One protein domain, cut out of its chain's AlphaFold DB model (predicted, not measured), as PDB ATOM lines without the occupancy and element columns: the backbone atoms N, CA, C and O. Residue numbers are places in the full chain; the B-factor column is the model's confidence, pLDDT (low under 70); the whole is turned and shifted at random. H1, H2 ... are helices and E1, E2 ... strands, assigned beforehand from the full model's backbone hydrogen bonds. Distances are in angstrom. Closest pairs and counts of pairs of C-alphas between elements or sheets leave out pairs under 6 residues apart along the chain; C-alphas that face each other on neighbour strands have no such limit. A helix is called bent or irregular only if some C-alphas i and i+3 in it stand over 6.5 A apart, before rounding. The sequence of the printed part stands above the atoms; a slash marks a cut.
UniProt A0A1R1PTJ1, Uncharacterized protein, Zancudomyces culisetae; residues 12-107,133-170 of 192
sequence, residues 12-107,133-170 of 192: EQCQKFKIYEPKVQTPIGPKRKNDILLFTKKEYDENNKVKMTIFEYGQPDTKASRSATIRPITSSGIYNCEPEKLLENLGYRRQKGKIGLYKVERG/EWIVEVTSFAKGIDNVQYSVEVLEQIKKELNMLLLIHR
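What this domain is: This is residues 12 to 107 and 133 to 170 of the 192 residues of an uncharacterized protein of Zancudomyces culisetae (UniProt A0A1R1PTJ1). A strongly twisted sheet makes the body, with the long strand E1 as its spine: the meander E2, E3, E4 continues the sheet from E1, while E5 and E6 run beside different parts of E1. The short helix H2 packs on the sheet near E5, the long helix H3 is set off from the sheet, and residues 27 to 33 and 160 to 170 stick out. The printed part has 134 residues, with three named helices and six named strands, which follow one another along the chain as E1, H1, E2, E3, E4, H2, E5, E6 and H3; the class is mixed, helices and strands, and the neighbour pairs E1 and E2, E1 and E5, E1 and E6, E2 and E3, and E3 and E4 of the branched sheet are antiparallel. It is only just loose, close to compact, with a radius of gyration of the C-alphas of 17.4 A and spans of 50 by 43 by 35 A.

How they stand to each other: Start at E1, residues 12 to 22, whose pairing is staggered. Beside its residues 17 to 20 you find E2, residues 38 to 44, antiparallel at 147 degrees, with N 20 and O 38 2.8 A apart. On the other side of E1 is E5, residues 92 to 94, antiparallel, with N 93 and O 21 2.8 A apart. E6, residues 99 to 105, is antiparallel to E1 at 133 degrees; the C-alphas of 14 and 102 face each other at 5.4 A, but no N and O pair is within hydrogen-bond range. E2 and E3, residues 50 to 57, form a hairpin, with N 51 and O 43 2.8 A apart. E3 and E4, residues 73 to 78, form another, with N 76 and O 54 2.8 A apart; E2, E3 and E4 are a meander, each strand the antiparallel neighbour of the one before. H2, residues 83 to 89, is on the sheet; its closest C-alphas to E5 are Leu 87 and Arg 93, 7.2 A apart. H1, residues 30 to 34, and H3, residues 145 to 168, are not on it. Every O i to N i+4 pair is within hydrogen-bond range in H2, 18 of 20 in H3 and 0 of 1 in H1, where 1 of 2 O i to N i+3 pairs is.

Where its parts are: Find C-alpha 12 at (158.908, -116.306, 321.155); from there E1 runs 31.9 A to C-alpha 22. E2 is 20.0 A long, E3 22.3 A. H3 runs 36.1 A from C-alpha 145 at (142.951, -114.418, 340.394) to C-alpha 168 at (177.923, -116.419, 331.467), and is only just irregular, with C-alphas 146 and 149 6.8 A apart.

The domain as a whole: The two C-alphas farthest apart are those of Pro 27 and Ile 168, 52.8 A. Residues 108 to 132 are not printed, and C-alphas 107 and 133 are 29.7 A apart across this cut. The link from E3 to E4, 15 residues, is long. Mean pLDDT of the printed part is 73.8, and it is under 70 in 38 residues, among them 96 to 107.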
ATOM      1  N   GLU A  12     158.438-117.678 321.328       40.94
ATOM      2  CA  GLU A  12     158.908-116.306 321.155       40.94
ATOM      3  C   GLU A  12     157.985-115.569 320.181       40.94
ATOM      4  O   GLU A  12     157.896-115.911 319.003       40.94
ATOM      5  N   GLN A  13     157.273-114.541 320.653       46.47
ATOM      6  CA  GLN A  13     156.500-113.675 319.765       46.47
ATOM      7  C   GLN A  13     156.827-112.208 320.041       46.47
ATOM      8  O   GLN A  13     156.424-111.631 321.052       46.47
ATOM      9  N   CYS A  14     157.542-111.580 319.105       45.03
ATOM     10  CA  CYS A  14     157.724-110.134 319.094       45.03
ATOM     11  C   CYS A  14     156.408-109.479 318.654       45.03
ATOM     12  O   CYS A  14     156.034-109.525 317.479       45.03
ATOM     13  N   GLN A  15     155.678-108.896 319.607       55.47
ATOM     14  CA  GLN A  15     154.426-108.198 319.331       55.47
ATOM     15  C   GLN A  15     154.707-106.691 319.199       55.47
ATOM     16  O   GLN A  15     155.263-106.055 320.093       55.47
ATOM     17  N   LYS A  16     154.328-106.102 318.057       61.66
ATOM     18  CA  LYS A  16     154.422-104.652 317.823       61.66
ATOM     19  C   LYS A  16     153.130-103.981 318.274       61.66
ATOM     20  O   LYS A  16     152.053-104.312 317.775       61.66
ATOM     21  N   PHE A  17     153.254-103.001 319.163       71.62
ATOM     22  CA  PHE A  17     152.124-102.241 319.687       71.62
ATOM     23  C   PHE A  17     152.091-100.834 319.094       71.62
ATOM     24  O   PHE A  17     153.125-100.235 318.793       71.62
ATOM     25  N   LYS A  18     150.884-100.295 318.925       79.69
ATOM     26  CA  LYS A  18     150.669 -98.864 318.670       79.69
ATOM     27  C   LYS A  18     149.954 -98.267 319.875       79.69
ATOM     28  O   LYS A  18     149.059 -98.910 320.419       79.69
ATOM     29  N   ILE A  19     150.355 -97.061 320.260       82.19
ATOM     30  CA  ILE A  19     149.855 -96.352 321.442       82.19
ATOM     31  C   ILE A  19     149.002 -95.181 320.982       82.19
ATOM     32  O   ILE A  19     149.359 -94.484 320.027       82.19
ATOM     33  N   TYR A  20     147.887 -94.976 321.666       85.56
ATOM     34  CA  TYR A  20     146.916 -93.940 321.376       85.56
ATOM     35  C   TYR A  20     146.585 -93.167 322.646       85.56
ATOM     36  O   TYR A  20     146.397 -93.753 323.709       85.56
ATOM     37  N   GLU A  21     146.480 -91.853 322.512       86.38
ATOM     38  CA  GLU A  21     146.105 -90.926 323.579       86.38
ATOM     39  C   GLU A  21     144.842 -90.145 323.183       86.38
ATOM     40  O   GLU A  21     144.622 -89.932 321.988       86.38
ATOM     41  N   PRO A  22     144.004 -89.692 324.128       87.38
ATOM     42  CA  PRO A  22     142.884 -88.806 323.842       87.38
ATOM     43  C   PRO A  22     143.335 -87.516 323.137       87.38
ATOM     44  O   PRO A  22     144.337 -86.896 323.492       87.38
ATOM     45  N   LYS A  23     142.572 -87.090 322.127       85.69
ATOM     46  CA  LYS A  23     142.764 -85.845 321.365       85.69
ATOM     47  C   LYS A  23     142.460 -84.612 322.208       85.69
ATOM     48  O   LYS A  23     143.102 -83.579 322.034       85.69
ATOM     49  N   VAL A  24     141.455 -84.719 323.074       80.75
ATOM     50  CA  VAL A  24     140.998 -83.647 323.957       80.75
ATOM     51  C   VAL A  24     141.274 -84.082 325.382       80.75
ATOM     52  O   VAL A  24     140.867 -85.167 325.789       80.75
ATOM     53  N   GLN A  25     141.974 -83.234 326.129       73.06
ATOM     54  CA  GLN A  25     142.187 -83.468 327.549       73.06
ATOM     55  C   GLN A  25     140.874 -83.238 328.283       73.06
ATOM     56  O   GLN A  25     140.236 -82.194 328.104       73.06
ATOM     57  N   THR A  26     140.482 -84.180 329.133       73.75
ATOM     58  CA  THR A  26     139.329 -83.958 329.993       73.75
ATOM     59  C   THR A  26     139.657 -82.803 330.958       73.75
ATOM     60  O   THR A  26     140.746 -82.791 331.547       73.75
ATOM     61  N   PRO A  27     138.761 -81.809 331.138       75.38
ATOM     62  CA  PRO A  27     139.004 -80.679 332.036       75.38
ATOM     63  C   PRO A  27     139.343 -81.109 333.470       75.38
ATOM     64  O   PRO A  27     138.949 -82.192 333.910       75.38
ATOM     65  N   ILE A  28     140.040 -80.239 334.217       71.94
ATOM     66  CA  ILE A  28     140.380 -80.468 335.631       71.94
ATOM     67  C   ILE A  28     139.113 -80.839 336.409       71.94
ATOM     68  O   ILE A  28     138.153 -80.076 336.469       71.94
ATOM     69  N   GLY A  29     139.115 -82.037 336.990       70.12
ATOM     70  CA  GLY A  29     137.961 -82.588 337.684       70.12
ATOM     71  C   GLY A  29     138.049 -84.106 337.834       70.12
ATOM     72  O   GLY A  29     139.009 -84.730 337.371       70.12
ATOM     73  N   PRO A  30     137.044 -84.738 338.461       67.56
ATOM     74  CA  PRO A  30     137.059 -86.172 338.745       67.56
ATOM     75  C   PRO A  30     137.154 -87.032 337.477       67.56
ATOM     76  O   PRO A  30     137.792 -88.082 337.500       67.56
ATOM     77  N   LYS A  31     136.591 -86.558 336.355       69.62
ATOM     78  CA  LYS A  31     136.618 -87.251 335.059       69.62
ATOM     79  C   LYS A  31     137.995 -87.238 334.381       69.62
ATOM     80  O   LYS A  31     138.249 -88.115 333.569       69.62
ATOM     81  N   ARG A  32     138.910 -86.327 334.752       67.19
ATOM     82  CA  ARG A  32     140.281 -86.267 334.196       67.19
ATOM     83  C   ARG A  32     141.107 -87.516 334.494       67.19
ATOM     84  O   ARG A  32     142.037 -87.839 333.767       67.19
ATOM     85  N   LYS A  33     140.733 -88.261 335.537       62.88
ATOM     86  CA  LYS A  33     141.338 -89.556 335.885       62.88
ATOM     87  C   LYS A  33     141.026 -90.670 334.875       62.88
ATOM     88  O   LYS A  33     141.643 -91.726 334.977       62.88
ATOM     89  N   ASN A  34     140.095 -90.434 333.946       65.88
ATOM     90  CA  ASN A  34     139.668 -91.394 332.930       65.88
ATOM     91  C   ASN A  34     140.456 -91.267 331.621       65.88
ATOM     92  O   ASN A  34     140.246 -92.073 330.721       65.88
ATOM     93  N   ASP A  35     141.340 -90.275 331.500       73.00
ATOM     94  CA  ASP A  35     142.188 -90.158 330.322       73.00
ATOM     95  C   ASP A  35     143.299 -91.210 330.401       73.00
ATOM     96  O   ASP A  35     144.238 -91.122 331.203       73.00
ATOM     97  N   ILE A  36     143.140 -92.239 329.578       82.00
ATOM     98  CA  ILE A  36     143.973 -93.434 329.565       82.00
ATOM     99  C   ILE A  36     144.613 -93.624 328.197       82.00
ATOM    100  O   ILE A  36     144.055 -93.253 327.165       82.00
ATOM    101  N   LEU A  37     145.797 -94.224 328.192       84.50
ATOM    102  CA  LEU A  37     146.420 -94.701 326.970       84.50
ATOM    103  C   LEU A  37     145.750 -95.996 326.515       84.50
ATOM    104  O   LEU A  37     145.584 -96.934 327.297       84.50
ATOM    105  N   LEU A  38     145.425 -96.053 325.226       87.38
ATOM    106  CA  LEU A  38     144.953 -97.265 324.573       87.38
ATOM    107  C   LEU A  38     146.058 -97.857 323.713       87.38
ATOM    108  O   LEU A  38     146.815 -97.153 323.044       87.38
ATOM    109  N   PHE A  39     146.116 -99.178 323.700       85.62
ATOM    110  CA  PHE A  39     147.104 -99.930 322.955       85.62
ATOM    111  C   PHE A  39     146.398-100.790 321.922       85.62
ATOM    112  O   PHE A  39     145.371-101.404 322.206       85.62
ATOM    113  N   THR A  40     146.963-100.875 320.721       85.25
ATOM    114  CA  THR A  40     146.524-101.862 319.731       85.25
ATOM    115  C   THR A  40     147.621-102.864 319.458       85.25
ATOM    116  O   THR A  40     148.767-102.464 319.226       85.25
ATOM    117  N   LYS A  41     147.249-104.139 319.375       80.12
ATOM    118  CA  LYS A  41     148.098-105.209 318.849       80.12
ATOM    119  C   LYS A  41     147.443-105.886 317.655       80.12
ATOM    120  O   LYS A  41     146.216-105.949 317.557       80.12
ATOM    121  N   LYS A  42     148.294-106.388 316.765       77.31
ATOM    122  CA  LYS A  42     147.920-107.237 315.637       77.31
ATOM    123  C   LYS A  42     148.399-108.647 315.937       77.31
ATOM    124  O   LYS A  42     149.597-108.856 316.099       77.31
ATOM    125  N   GLU A  43     147.469-109.582 316.013       71.88
ATOM    126  CA  GLU A  43     147.746-111.004 316.180       71.88
ATOM    127  C   GLU A  43     147.269-111.743 314.929       71.88
ATOM    128  O   GLU A  43     146.334-111.309 314.253       71.88
ATOM    129  N   TYR A  44     147.945-112.838 314.607       66.81
ATOM    130  CA  TYR A  44     147.531-113.759 313.557       66.81
ATOM    131  C   TYR A  44     146.993-115.003 314.252       66.81
ATOM    132  O   TYR A  44     147.638-115.509 315.172       66.81
ATOM    133  N   ASP A  45     145.793-115.441 313.877       62.03
ATOM    134  CA  ASP A  45     145.285-116.736 314.322       62.03
ATOM    135  C   ASP A  45     145.916-117.886 313.514       62.03
ATOM    136  O   ASP A  45     146.648-117.663 312.549       62.03
ATOM    137  N   GLU A  46     145.622-119.126 313.908       61.19
ATOM    138  CA  GLU A  46     146.125-120.352 313.264       61.19
ATOM    139  C   GLU A  46     145.721-120.471 311.784       61.19
ATOM    140  O   GLU A  46     146.348-121.196 311.018       61.19
ATOM    141  N   ASN A  47     144.711-119.710 311.353       69.00
ATOM    142  CA  ASN A  47     144.239-119.644 309.974       69.00
ATOM    143  C   ASN A  47     144.813-118.434 309.217       69.00
ATOM    144  O   ASN A  47     144.276-118.048 308.176       69.00
ATOM    145  N   ASN A  48     145.863-117.792 309.745       64.38
ATOM    146  CA  ASN A  48     146.429-116.535 309.249       64.38
ATOM    147  C   ASN A  48     145.424-115.372 309.173       64.38
ATOM    148  O   ASN A  48     145.692-114.359 308.517       64.38
ATOM    149  N   LYS A  49     144.276-115.458 309.853       67.75
ATOM    150  CA  LYS A  49     143.357-114.326 309.946       67.75
ATOM    151  C   LYS A  49     143.927-113.314 310.917       67.75
ATOM    152  O   LYS A  49     144.387-113.620 312.018       67.75
ATOM    153  N   VAL A  50     143.871-112.064 310.487       72.00
ATOM    154  CA  VAL A  50     144.308-110.932 311.287       72.00
ATOM    155  C   VAL A  50     143.260-110.651 312.356       72.00
ATOM    156  O   VAL A  50     142.143-110.244 312.044       72.00
ATOM    157  N   LYS A  51     143.648-110.793 313.621       76.31
ATOM    158  CA  LYS A  51     142.887-110.309 314.766       76.31
ATOM    159  C   LYS A  51     143.542-109.045 315.297       76.31
ATOM    160  O   LYS A  51     144.658-109.063 315.816       76.31
ATOM    161  N   MET A  52     142.830-107.931 315.197       83.81
ATOM    162  CA  MET A  52     143.233-106.708 315.878       83.81
ATOM    163  C   MET A  52     142.633-106.698 317.282       83.81
ATOM    164  O   MET A  52     141.496-107.116 317.479       83.81
ATOM    165  N   THR A  53     143.385-106.218 318.266       86.31
ATOM    166  CA  THR A  53     142.904-106.085 319.647       86.31
ATOM    167  C   THR A  53     143.223-104.689 320.155       86.31
ATOM    168  O   THR A  53     144.371-104.262 320.034       86.31
ATOM    169  N   ILE A  54     142.231-104.003 320.728       89.06
ATOM    170  CA  ILE A  54     142.447-102.840 321.601       89.06
ATOM    171  C   ILE A  54     142.544-103.351 323.030       89.06
ATOM    172  O   ILE A  54     141.786-104.238 323.421       89.06
ATOM    173  N   PHE A  55     143.448-102.790 323.817       86.88
ATOM    174  CA  PHE A  55     143.506-103.055 325.241       86.88
ATOM    175  C   PHE A  55     144.019-101.844 326.019       86.88
ATOM    176  O   PHE A  55     144.648-100.940 325.466       86.88
ATOM    177  N   GLU A  56     143.741-101.857 327.314       87.12
ATOM    178  CA  GLU A  56     144.199-100.882 328.298       87.12
ATOM    179  C   GLU A  56     144.828-101.631 329.476       87.12
ATOM    180  O   GLU A  56     144.392-102.732 329.833       87.12
ATOM    181  N   TYR A  57     145.842-101.026 330.094       83.50
ATOM    182  CA  TYR A  57     146.314-101.478 331.397       83.50
ATOM    183  C   TYR A  57     145.653-100.639 332.487       83.50
ATOM    184  O   TYR A  57     145.714 -99.408 332.468       83.50
ATOM    185  N   GLY A  58     145.053-101.307 333.467       81.44
ATOM    186  CA  GLY A  58     144.533-100.639 334.650       81.44
ATOM    187  C   GLY A  58     145.637-100.269 335.640       81.44
ATOM    188  O   GLY A  58     146.834-100.336 335.351       81.44
ATOM    189  N   GLN A  59     145.229 -99.836 336.833       82.94
ATOM    190  CA  GLN A  59     146.180 -99.422 337.861       82.94
ATOM    191  C   GLN A  59     146.994-100.622 338.369       82.94
ATOM    192  O   GLN A  59     146.390-101.633 338.740       82.94
ATOM    193  N   PRO A  60     148.335-100.525 338.392       83.56
ATOM    194  CA  PRO A  60     149.169-101.547 339.005       83.56
ATOM    195  C   PRO A  60     148.891-101.663 340.505       83.56
ATOM    196  O   PRO A  60     148.585-100.673 341.174       83.56
ATOM    197  N   ASP A  61     149.010-102.881 341.029       82.62
ATOM    198  CA  ASP A  61     149.025-103.133 342.468       82.62
ATOM    199  C   ASP A  61     150.212-102.384 343.097       82.62
ATOM    200  O   ASP A  61     151.332-102.428 342.584       82.62
ATOM    201  N   THR A  62     149.951-101.675 344.193       79.56
ATOM    202  CA  THR A  62     150.908-100.797 344.879       79.56
ATOM    203  C   THR A  62     151.665-101.498 346.004       79.56
ATOM    204  O   THR A  62     152.487-100.877 346.679       79.56
ATOM    205  N   LYS A  63     151.408-102.791 346.237       77.00
ATOM    206  CA  LYS A  63     152.157-103.575 347.224       77.00
ATOM    207  C   LYS A  63     153.644-103.631 346.862       77.00
ATOM    208  O   LYS A  63     154.022-104.170 345.823       77.00
ATOM    209  N   ALA A  64     154.475-103.118 347.768       59.41
ATOM    210  CA  ALA A  64     155.928-103.168 347.665       59.41
ATOM    211  C   ALA A  64     156.476-104.609 347.756       59.41
ATOM    212  O   ALA A  64     155.805-105.518 348.249       59.41
ATOM    213  N   SER A  65     157.723-104.793 347.307       65.62
ATOM    214  CA  SER A  65     158.514-106.029 347.461       65.62
ATOM    215  C   SER A  65     158.012-107.262 346.700       65.62
ATOM    216  O   SER A  65     158.255-108.392 347.121       65.62
ATOM    217  N   ARG A  66     157.328-107.078 345.566       70.75
ATOM    218  CA  ARG A  66     156.942-108.190 344.684       70.75
ATOM    219  C   ARG A  66     157.980-108.460 343.598       70.75
ATOM    220  O   ARG A  66     158.577-107.534 343.057       70.75
ATOM    221  N   SER A  67     158.116-109.734 343.225       77.31
ATOM    222  CA  SER A  67     158.989-110.191 342.134       77.31
ATOM    223  C   SER A  67     158.546-109.706 340.741       77.31
ATOM    224  O   SER A  67     159.314-109.832 339.790       77.31
ATOM    225  N   ALA A  68     157.334-109.150 340.610       79.56
ATOM    226  CA  ALA A  68     156.798-108.583 339.375       79.56
ATOM    227  C   ALA A  68     155.717-107.520 339.651       79.56
ATOM    228  O   ALA A  68     155.010-107.576 340.661       79.56
ATOM    229  N   THR A  69     155.548-106.595 338.705       82.69
ATOM    230  CA  THR A  69     154.453-105.616 338.698       82.69
ATOM    231  C   THR A  69     153.180-106.276 338.185       82.69
ATOM    232  O   THR A  69     153.157-106.836 337.090       82.69
ATOM    233  N   ILE A  70     152.103-106.205 338.970       84.88
ATOM    234  CA  ILE A  70     150.818-106.833 338.641       84.88
ATOM    235  C   ILE A  70     149.820-105.738 338.298       84.88
ATOM    236  O   ILE A  70     149.621-104.824 339.091       84.88
ATOM    237  N   ARG A  71     149.175-105.829 337.134       84.00
ATOM    238  CA  ARG A  71     148.157-104.865 336.698       84.00
ATOM    239  C   ARG A  71     147.032-105.569 335.937       84.00
ATOM    240  O   ARG A  71     147.321-106.496 335.178       84.00
ATOM    241  N   PRO A  72     145.765-105.161 336.125       86.06
ATOM    242  CA  PRO A  72     144.660-105.704 335.352       86.06
ATOM    243  C   PRO A  72     144.747-105.224 333.900       86.06
ATOM    244  O   PRO A  72     145.266-104.141 333.620       86.06
ATOM    245  N   ILE A  73     144.230-106.038 332.983       85.00
ATOM    246  CA  ILE A  73     144.213-105.749 331.549       85.00
ATOM    247  C   ILE A  73     142.800-105.969 331.042       85.00
ATOM    248  O   ILE A  73     142.257-107.066 331.180       85.00
ATOM    249  N   THR A  74     142.242-104.945 330.410       86.38
ATOM    250  CA  THR A  74     140.978-105.055 329.681       86.38
ATOM    251  C   THR A  74     141.298-105.072 328.200       86.38
ATOM    252  O   THR A  74     142.096-104.267 327.728       86.38
ATOM    253  N   SER A  75     140.706-105.998 327.447       87.50
ATOM    254  CA  SER A  75     140.960-106.117 326.011       87.50
ATOM    255  C   SER A  75     139.690-106.437 325.240       87.50
ATOM    256  O   SER A  75     138.821-107.150 325.737       87.50
ATOM    257  N   SER A  76     139.608-105.929 324.013       88.44
ATOM    258  CA  SER A  76     138.518-106.181 323.080       88.44
ATOM    259  C   SER A  76     139.067-106.475 321.690       88.44
ATOM    260  O   SER A  76     139.905-105.739 321.162       88.44
ATOM    261  N   GLY A  77     138.572-107.556 321.089       87.44
ATOM    262  CA  GLY A  77     138.857-107.897 319.699       87.44
ATOM    263  C   GLY A  77     138.117-106.974 318.734       87.44
ATOM    264  O   GLY A  77     136.995-106.546 319.001       87.44
ATOM    265  N   ILE A  78     138.745-106.692 317.599       85.00
ATOM    266  CA  ILE A  78     138.171-105.961 316.475       85.00
ATOM    267  C   ILE A  78     138.193-106.879 315.261       85.00
ATOM    268  O   ILE A  78     139.250-107.385 314.883       85.00
ATOM    269  N   TYR A  79     137.026-107.045 314.642       78.88
ATOM    270  CA  TYR A  79     136.839-107.966 313.522       78.88
ATOM    271  C   TYR A  79     136.543-107.251 312.197       78.88
ATOM    272  O   TYR A  79     137.046-107.673 311.164       78.88
ATOM    273  N   ASN A  80     135.793-106.141 312.222       78.81
ATOM    274  CA  ASN A  80     135.221-105.533 311.012       78.81
ATOM    275  C   ASN A  80     135.604-104.056 310.806       78.81
ATOM    276  O   ASN A  80     134.881-103.318 310.142       78.81
ATOM    277  N   CYS A  81     136.710-103.585 311.384       78.81
ATOM    278  CA  CYS A  81     137.173-102.221 311.136       78.81
ATOM    279  C   CYS A  81     138.684-102.066 311.312       78.81
ATOM    280  O   CYS A  81     139.338-102.829 312.023       78.81
ATOM    281  N   GLU A  82     139.231-101.016 310.707       82.75
ATOM    282  CA  GLU A  82     140.596-100.582 310.982       82.75
ATOM    283  C   GLU A  82     140.653 -99.912 312.367       82.75
ATOM    284  O   GLU A  82     139.944 -98.926 312.592       82.75
ATOM    285  N   PRO A  83     141.500-100.391 313.300       82.88
ATOM    286  CA  PRO A  83     141.558 -99.840 314.657       82.88
ATOM    287  C   PRO A  83     141.949 -98.366 314.700       82.88
ATOM    288  O   PRO A  83     141.494 -97.646 315.578       82.88
ATOM    289  N   GLU A  84     142.769 -97.911 313.747       85.44
ATOM    290  CA  GLU A  84     143.175 -96.506 313.651       85.44
ATOM    291  C   GLU A  84     141.970 -95.592 313.425       85.44
ATOM    292  O   GLU A  84     141.784 -94.659 314.198       85.44
ATOM    293  N   LYS A  85     141.109 -95.910 312.451       88.31
ATOM    294  CA  LYS A  85     139.888 -95.139 312.171       88.31
ATOM    295  C   LYS A  85     138.894 -95.199 313.327       88.31
ATOM    296  O   LYS A  85     138.299 -94.187 313.683       88.31
ATOM    297  N   LEU A  86     138.727 -96.379 313.932       90.06
ATOM    298  CA  LEU A  86     137.851 -96.541 315.092       90.06
ATOM    299  C   LEU A  86     138.302 -95.642 316.249       90.06
ATOM    300  O   LEU A  86     137.509 -94.866 316.773       90.06
ATOM    301  N   LEU A  87     139.578 -95.726 316.628       90.50
ATOM    302  CA  LEU A  87     140.143 -94.929 317.714       90.50
ATOM    303  C   LEU A  87     140.115 -93.436 317.387       90.50
ATOM    304  O   LEU A  87     139.804 -92.625 318.254       90.50
ATOM    305  N   GLU A  88     140.359 -93.070 316.130       90.69
ATOM    306  CA  GLU A  88     140.275 -91.688 315.678       90.69
ATOM    307  C   GLU A  88     138.876 -91.083 315.871       90.69
ATOM    308  O   GLU A  88     138.766 -89.944 316.348       90.69
ATOM    309  N   ASN A  89     137.834 -91.862 315.563       90.44
ATOM    310  CA  ASN A  89     136.430 -91.502 315.766       90.44
ATOM    311  C   ASN A  89     136.042 -91.463 317.249       90.44
ATOM    312  O   ASN A  89     135.231 -90.634 317.648       90.44
ATOM    313  N   LEU A  90     136.656 -92.312 318.080       88.88
ATOM    314  CA  LEU A  90     136.497 -92.295 319.540       88.88
ATOM    315  C   LEU A  90     137.274 -91.157 320.220       88.88
ATOM    316  O   LEU A  90     137.327 -91.087 321.445       88.88
ATOM    317  N   GLY A  91     137.882 -90.262 319.439       89.31
ATOM    318  CA  GLY A  91     138.588 -89.107 319.970       89.31
ATOM    319  C   GLY A  91     140.009 -89.414 320.426       89.31
ATOM    320  O   GLY A  91     140.534 -88.665 321.237       89.31
ATOM    321  N   TYR A  92     140.655 -90.459 319.905       90.19
ATOM    322  CA  TYR A  92     142.058 -90.779 320.178       90.19
ATOM    323  C   TYR A  92     142.965 -90.429 318.994       90.19
ATOM    324  O   TYR A  92     142.549 -90.421 317.839       90.19
ATOM    325  N   ARG A  93     144.239 -90.154 319.267       88.06
ATOM    326  CA  ARG A  93     145.292 -89.969 318.265       88.06
ATOM    327  C   ARG A  93     146.470 -90.881 318.563       88.06
ATOM    328  O   ARG A  93     146.783 -91.154 319.717       88.06
ATOM    329  N   ARG A  94     147.139 -91.345 317.511       84.38
ATOM    330  CA  ARG A  94     148.308 -92.218 317.635       84.38
ATOM    331  C   ARG A  94     149.526 -91.421 318.107       84.38
ATOM    332  O   ARG A  94     149.877 -90.417 317.487       84.38
ATOM    333  N   GLN A  95     150.206 -91.899 319.147       77.44
ATOM    334  CA  GLN A  95     151.502 -91.358 319.552       77.44
ATOM    335  C   GLN A  95     152.590 -91.738 318.539       77.44
ATOM    336  O   GLN A  95     152.618 -92.850 317.995       77.44
ATOM    337  N   LYS A  96     153.513 -90.807 318.284       59.16
ATOM    338  CA  LYS A  96     154.707 -91.064 317.473       59.16
ATOM    339  C   LYS A  96     155.755 -91.747 318.356       59.16
ATOM    340  O   LYS A  96     156.371 -91.102 319.191       59.16
ATOM    341  N   GLY A  97     155.932 -93.049 318.172       50.59
ATOM    342  CA  GLY A  97     156.910 -93.860 318.896       50.59
ATOM    343  C   GLY A  97     156.745 -95.339 318.559       50.59
ATOM    344  O   GLY A  97     155.670 -95.769 318.132       50.59
ATOM    345  N   LYS A  98     157.818 -96.118 318.702       45.84
ATOM    346  CA  LYS A  98     157.776 -97.581 318.616       45.84
ATOM    347  C   LYS A  98     158.133 -98.117 319.998       45.84
ATOM    348  O   LYS A  98     159.259 -97.919 320.431       45.84
ATOM    349  N   ILE A  99     157.193 -98.781 320.669       47.34
ATOM    350  CA  ILE A  99     157.518 -99.623 321.823       47.34
ATOM    351  C   ILE A  99     157.507-101.066 321.320       47.34
ATOM    352  O   ILE A  99     156.482-101.559 320.840       47.34
ATOM    353  N   GLY A 100     158.678-101.699 321.346       40.62
ATOM    354  CA  GLY A 100     158.814-103.140 321.175       40.62
ATOM    355  C   GLY A 100     158.575-103.811 322.520       40.62
ATOM    356  O   GLY A 100     159.101-103.355 323.528       40.62
ATOM    357  N   LEU A 101     157.758-104.857 322.546       45.84
ATOM    358  CA  LEU A 101     157.472-105.627 323.752       45.84
ATOM    359  C   LEU A 101     157.798-107.094 323.472       45.84
ATOM    360  O   LEU A 101     157.376-107.649 322.451       45.84
ATOM    361  N   TYR A 102     158.552-107.711 324.380       42.25
ATOM    362  CA  TYR A 102     158.979-109.103 324.283       42.25
ATOM    363  C   TYR A 102     158.078-109.975 325.155       42.25
ATOM    364  O   TYR A 102     158.199-110.047 326.374       42.25
ATOM    365  N   LYS A 103     157.128-110.655 324.524       41.00
ATOM    366  CA  LYS A 103     156.166-111.493 325.234       41.00
ATOM    367  C   LYS A 103     156.731-112.899 325.414       41.00
ATOM    368  O   LYS A 103     157.101-113.535 324.431       41.00
ATOM    369  N   VAL A 104     156.728-113.400 326.648       41.66
ATOM    370  CA  VAL A 104     156.977-114.817 326.935       41.66
ATOM    371  C   VAL A 104     155.653-115.435 327.366       41.66
ATOM    372  O   VAL A 104     155.206-115.252 328.495       41.66
ATOM    373  N   GLU A 105     154.991-116.150 326.457       40.62
ATOM    374  CA  GLU A 105     153.798-116.921 326.805       40.62
ATOM    375  C   GLU A 105     154.198-118.331 327.234       40.62
ATOM    376  O   GLU A 105     154.640-119.140 326.421       40.62
ATOM    377  N   ARG A 106     154.000-118.651 328.517       40.78
ATOM    378  CA  ARG A 106     153.889-120.041 328.976       40.78
ATOM    379  C   ARG A 106     152.427-120.299 329.314       40.78
ATOM    380  O   ARG A 106     151.908-119.761 330.289       40.78
ATOM    381  N   GLY A 107     151.747-121.049 328.451       35.19
ATOM    382  CA  GLY A 107     150.338-121.381 328.623       35.19
ATOM    383  C   GLY A 107     150.117-122.260 329.854       35.19
ATOM    384  O   GLY A 107     150.855-123.208 330.092       35.19
ATOM    385  N   GLU A 133     169.623 -98.006 323.465       48.25
ATOM    386  CA  GLU A 133     169.275 -98.924 324.546       48.25
ATOM    387  C   GLU A 133     167.957 -99.643 324.224       48.25
ATOM    388  O   GLU A 133     166.954 -99.021 323.864       48.25
ATOM    389  N   TRP A 134     167.952-100.970 324.355       48.94
ATOM    390  CA  TRP A 134     166.757-101.784 324.151       48.94
ATOM    391  C   TRP A 134     166.018-101.954 325.473       48.94
ATOM    392  O   TRP A 134     166.563-102.493 326.434       48.94
ATOM    393  N   ILE A 135     164.752-101.540 325.509       53.88
ATOM    394  CA  ILE A 135     163.865-101.828 326.636       53.88
ATOM    395  C   ILE A 135     163.191-103.176 326.375       53.88
ATOM    396  O   ILE A 135     162.467-103.340 325.391       53.88
ATOM    397  N   VAL A 136     163.425-104.138 327.267       60.25
ATOM    398  CA  VAL A 136     162.813-105.470 327.230       60.25
ATOM    399  C   VAL A 136     161.811-105.573 328.380       60.25
ATOM    400  O   VAL A 136     162.198-105.635 329.542       60.25
ATOM    401  N   GLU A 137     160.515-105.597 328.069       66.12
ATOM    402  CA  GLU A 137     159.459-105.917 329.043       66.12
ATOM    403  C   GLU A 137     159.112-107.398 328.918       66.12
ATOM    404  O   GLU A 137     158.689-107.822 327.847       66.12
ATOM    405  N   VAL A 138     159.250-108.163 330.004       68.94
ATOM    406  CA  VAL A 138     158.814-109.566 330.094       68.94
ATOM    407  C   VAL A 138     157.485-109.611 330.846       68.94
ATOM    408  O   VAL A 138     157.403-109.172 331.990       68.94
ATOM    409  N   THR A 139     156.438-110.143 330.215       74.50
ATOM    410  CA  THR A 139     155.074-110.171 330.778       74.50
ATOM    411  C   THR A 139     154.475-111.573 330.736       74.50
ATOM    412  O   THR A 139     154.639-112.283 329.747       74.50
ATOM    413  N   SER A 140     153.717-111.932 331.778       76.81
ATOM    414  CA  SER A 140     152.878-113.137 331.846       76.81
ATOM    415  C   SER A 140     151.411-112.744 332.048       76.81
ATOM    416  O   SER A 140     151.114-111.810 332.794       76.81
ATOM    417  N   PHE A 141     150.488-113.444 331.382       77.88
ATOM    418  CA  PHE A 141     149.047-113.182 331.457       77.88
ATOM    419  C   PHE A 141     148.352-114.246 332.310       77.88
ATOM    420  O   PHE A 141     148.259-115.405 331.908       77.88
ATOM    421  N   ALA A 142     147.806-113.843 333.456       77.75
ATOM    422  CA  ALA A 142     146.991-114.712 334.300       77.75
ATOM    423  C   ALA A 142     145.503-114.596 333.925       77.75
ATOM    424  O   ALA A 142     144.943-113.500 333.896       77.75
ATOM    425  N   LYS A 143     144.841-115.732 333.664       79.38
ATOM    426  CA  LYS A 143     143.376-115.805 333.539       79.38
ATOM    427  C   LYS A 143     142.784-116.206 334.892       79.38
ATOM    428  O   LYS A 143     142.870-117.371 335.265       79.38
ATOM    429  N   GLY A 144     142.189-115.254 335.606       74.94
ATOM    430  CA  GLY A 144     141.630-115.472 336.947       74.94
ATOM    431  C   GLY A 144     142.642-115.237 338.074       74.94
ATOM    432  O   GLY A 144     143.851-115.362 337.875       74.94
ATOM    433  N   ILE A 145     142.134-114.862 339.254       78.12
ATOM    434  CA  ILE A 145     142.951-114.418 340.394       78.12
ATOM    435  C   ILE A 145     143.845-115.529 340.953       78.12
ATOM    436  O   ILE A 145     144.989-115.267 341.317       78.12
ATOM    437  N   ASP A 146     143.371-116.773 340.916       80.06
ATOM    438  CA  ASP A 146     144.085-117.936 341.453       80.06
ATOM    439  C   ASP A 146     145.383-118.232 340.686       80.06
ATOM    440  O   ASP A 146     146.338-118.772 341.240       80.06
ATOM    441  N   ASN A 147     145.458-117.813 339.420       79.19
ATOM    442  CA  ASN A 147     146.616-118.041 338.555       79.19
ATOM    443  C   ASN A 147     147.663-116.922 338.628       79.19
ATOM    444  O   ASN A 147     148.737-117.047 338.039       79.19
ATOM    445  N   VAL A 148     147.377-115.824 339.334       82.75
ATOM    446  CA  VAL A 148     148.289-114.674 339.425       82.75
ATOM    447  C   VAL A 148     149.593-115.067 340.113       82.75
ATOM    448  O   VAL A 148     150.664-114.723 339.618       82.75
ATOM    449  N   GLN A 149     149.514-115.821 341.212       82.50
ATOM    450  CA  GLN A 149     150.691-116.258 341.964       82.50
ATOM    451  C   GLN A 149     151.614-117.133 341.105       82.50
ATOM    452  O   GLN A 149     152.812-116.872 341.021       82.50
ATOM    453  N   TYR A 150     151.042-118.095 340.379       81.19
ATOM    454  CA  TYR A 150     151.790-118.934 339.445       81.19
ATOM    455  C   TYR A 150     152.477-118.107 338.345       81.19
ATOM    456  O   TYR A 150     153.654-118.303 338.051       81.19
ATOM    457  N   SER A 151     151.779-117.127 337.755       82.00
ATOM    458  CA  SER A 151     152.379-116.228 336.760       82.00
ATOM    459  C   SER A 151     153.563-115.429 337.318       82.00
ATOM    460  O   SER A 151     154.539-115.221 336.597       82.00
ATOM    461  N   VAL A 152     153.502-114.999 338.582       83.19
ATOM    462  CA  VAL A 152     154.615-114.306 339.254       83.19
ATOM    463  C   VAL A 152     155.809-115.242 339.439       83.19
ATOM    464  O   VAL A 152     156.934-114.849 339.138       83.19
ATOM    465  N   GLU A 153     155.578-116.484 339.863       81.62
ATOM    466  CA  GLU A 153     156.634-117.494 340.029       81.62
ATOM    467  C   GLU A 153     157.344-117.807 338.705       81.62
ATOM    468  O   GLU A 153     158.574-117.883 338.660       81.62
ATOM    469  N   VAL A 154     156.596-117.900 337.600       79.75
ATOM    470  CA  VAL A 154     157.168-118.073 336.254       79.75
ATOM    471  C   VAL A 154     158.060-116.889 335.869       79.75
ATOM    472  O   VAL A 154     159.160-117.096 335.355       79.75
ATOM    473  N   LEU A 155     157.623-115.651 336.124       80.06
ATOM    474  CA  LEU A 155     158.434-114.459 335.848       80.06
ATOM    475  C   LEU A 155     159.697-114.412 336.715       80.06
ATOM    476  O   LEU A 155     160.761-114.025 336.233       80.06
ATOM    477  N   GLU A 156     159.614-114.858 337.968       82.62
ATOM    478  CA  GLU A 156     160.779-114.967 338.844       82.62
ATOM    479  C   GLU A 156     161.772-116.027 338.348       82.62
ATOM    480  O   GLU A 156     162.986-115.808 338.378       82.62
ATOM    481  N   GLN A 157     161.278-117.159 337.843       78.31
ATOM    482  CA  GLN A 157     162.124-118.171 337.223       78.31
ATOM    483  C   GLN A 157     162.821-117.625 335.970       78.31
ATOM    484  O   GLN A 157     164.036-117.766 335.849       78.31
ATOM    485  N   ILE A 158     162.090-116.938 335.084       76.56
ATOM    486  CA  ILE A 158     162.668-116.299 333.891       76.56
ATOM    487  C   ILE A 158     163.730-115.271 334.295       76.56
ATOM    488  O   ILE A 158     164.811-115.243 333.712       76.56
ATOM    489  N   LYS A 159     163.474-114.470 335.336       78.06
ATOM    490  CA  LYS A 159     164.462-113.530 335.881       78.06
ATOM    491  C   LYS A 159     165.744-114.238 336.321       78.06
ATOM    492  O   LYS A 159     166.833-113.771 335.999       78.06
ATOM    493  N   LYS A 160     165.633-115.360 337.038       80.25
ATOM    494  CA  LYS A 160     166.793-116.163 337.463       80.25
ATOM    495  C   LYS A 160     167.554-116.733 336.262       80.25
ATOM    496  O   LYS A 160     168.776-116.636 336.232       80.25
ATOM    497  N   GLU A 161     166.848-117.271 335.270       77.75
ATOM    498  CA  GLU A 161     167.440-117.822 334.042       77.75
ATOM    499  C   GLU A 161     168.180-116.741 333.232       77.75
ATOM    500  O   GLU A 161     169.336-116.934 332.856       77.75
ATOM    501  N   LEU A 162     167.573-115.564 333.047       74.38
ATOM    502  CA  LEU A 162     168.205-114.424 332.373       74.38
ATOM    503  C   LEU A 162     169.426-113.904 333.139       74.38
ATOM    504  O   LEU A 162     170.469-113.658 332.538       74.38
ATOM    505  N   ASN A 163     169.336-113.799 334.467       75.38
ATOM    506  CA  ASN A 163     170.477-113.426 335.303       75.38
ATOM    507  C   ASN A 163     171.633-114.424 335.170       75.38
ATOM    508  O   ASN A 163     172.787-114.015 335.094       75.38
ATOM    509  N   MET A 164     171.347-115.725 335.088       73.75
ATOM    510  CA  MET A 164     172.376-116.737 334.844       73.75
ATOM    511  C   MET A 164     173.036-116.575 333.469       73.75
ATOM    512  O   MET A 164     174.260-116.643 333.375       73.75
ATOM    513  N   LEU A 165     172.262-116.299 332.415       69.19
ATOM    514  CA  LEU A 165     172.813-116.024 331.082       69.19
ATOM    515  C   LEU A 165     173.708-114.779 331.077       69.19
ATOM    516  O   LEU A 165     174.766-114.780 330.447       69.19
ATOM    517  N   LEU A 166     173.331-113.748 331.836       71.69
ATOM    518  CA  LEU A 166     174.151-112.553 332.012       71.69
ATOM    519  C   LEU A 166     175.473-112.842 332.705       71.69
ATOM    520  O   LEU A 166     176.487-112.272 332.322       71.69
ATOM    521  N   LEU A 167     175.484-113.732 333.699       71.56
ATOM    522  CA  LEU A 167     176.717-114.162 334.360       71.56
ATOM    523  C   LEU A 167     177.671-114.876 333.393       71.56
ATOM    524  O   LEU A 167     178.880-114.685 333.494       71.56
ATOM    525  N   ILE A 168     177.138-115.659 332.453       71.31
ATOM    526  CA  ILE A 168     177.923-116.419 331.467       71.31
ATOM    527  C   ILE A 168     178.443-115.511 330.340       71.31
ATOM    528  O   ILE A 168     179.536-115.727 329.821       71.31
ATOM    529  N   HIS A 169     177.686-114.475 329.969       70.25
ATOM    530  CA  HIS A 169     177.994-113.581 328.848       70.25
ATOM    531  C   HIS A 169     178.265-112.129 329.268       70.25
ATOM    532  O   HIS A 169     178.006-111.210 328.486       70.25
ATOM    533  N   ARG A 170     178.815-111.911 330.474       63.69
ATOM    534  CA  ARG A 170     179.071-110.572 331.049       63.69
ATOM    535  C   ARG A 170     179.811-109.620 330.108       63.69
ATOM    536  O   ARG A 170     179.542-108.423 330.119       63.69
TER     537      ARG A 170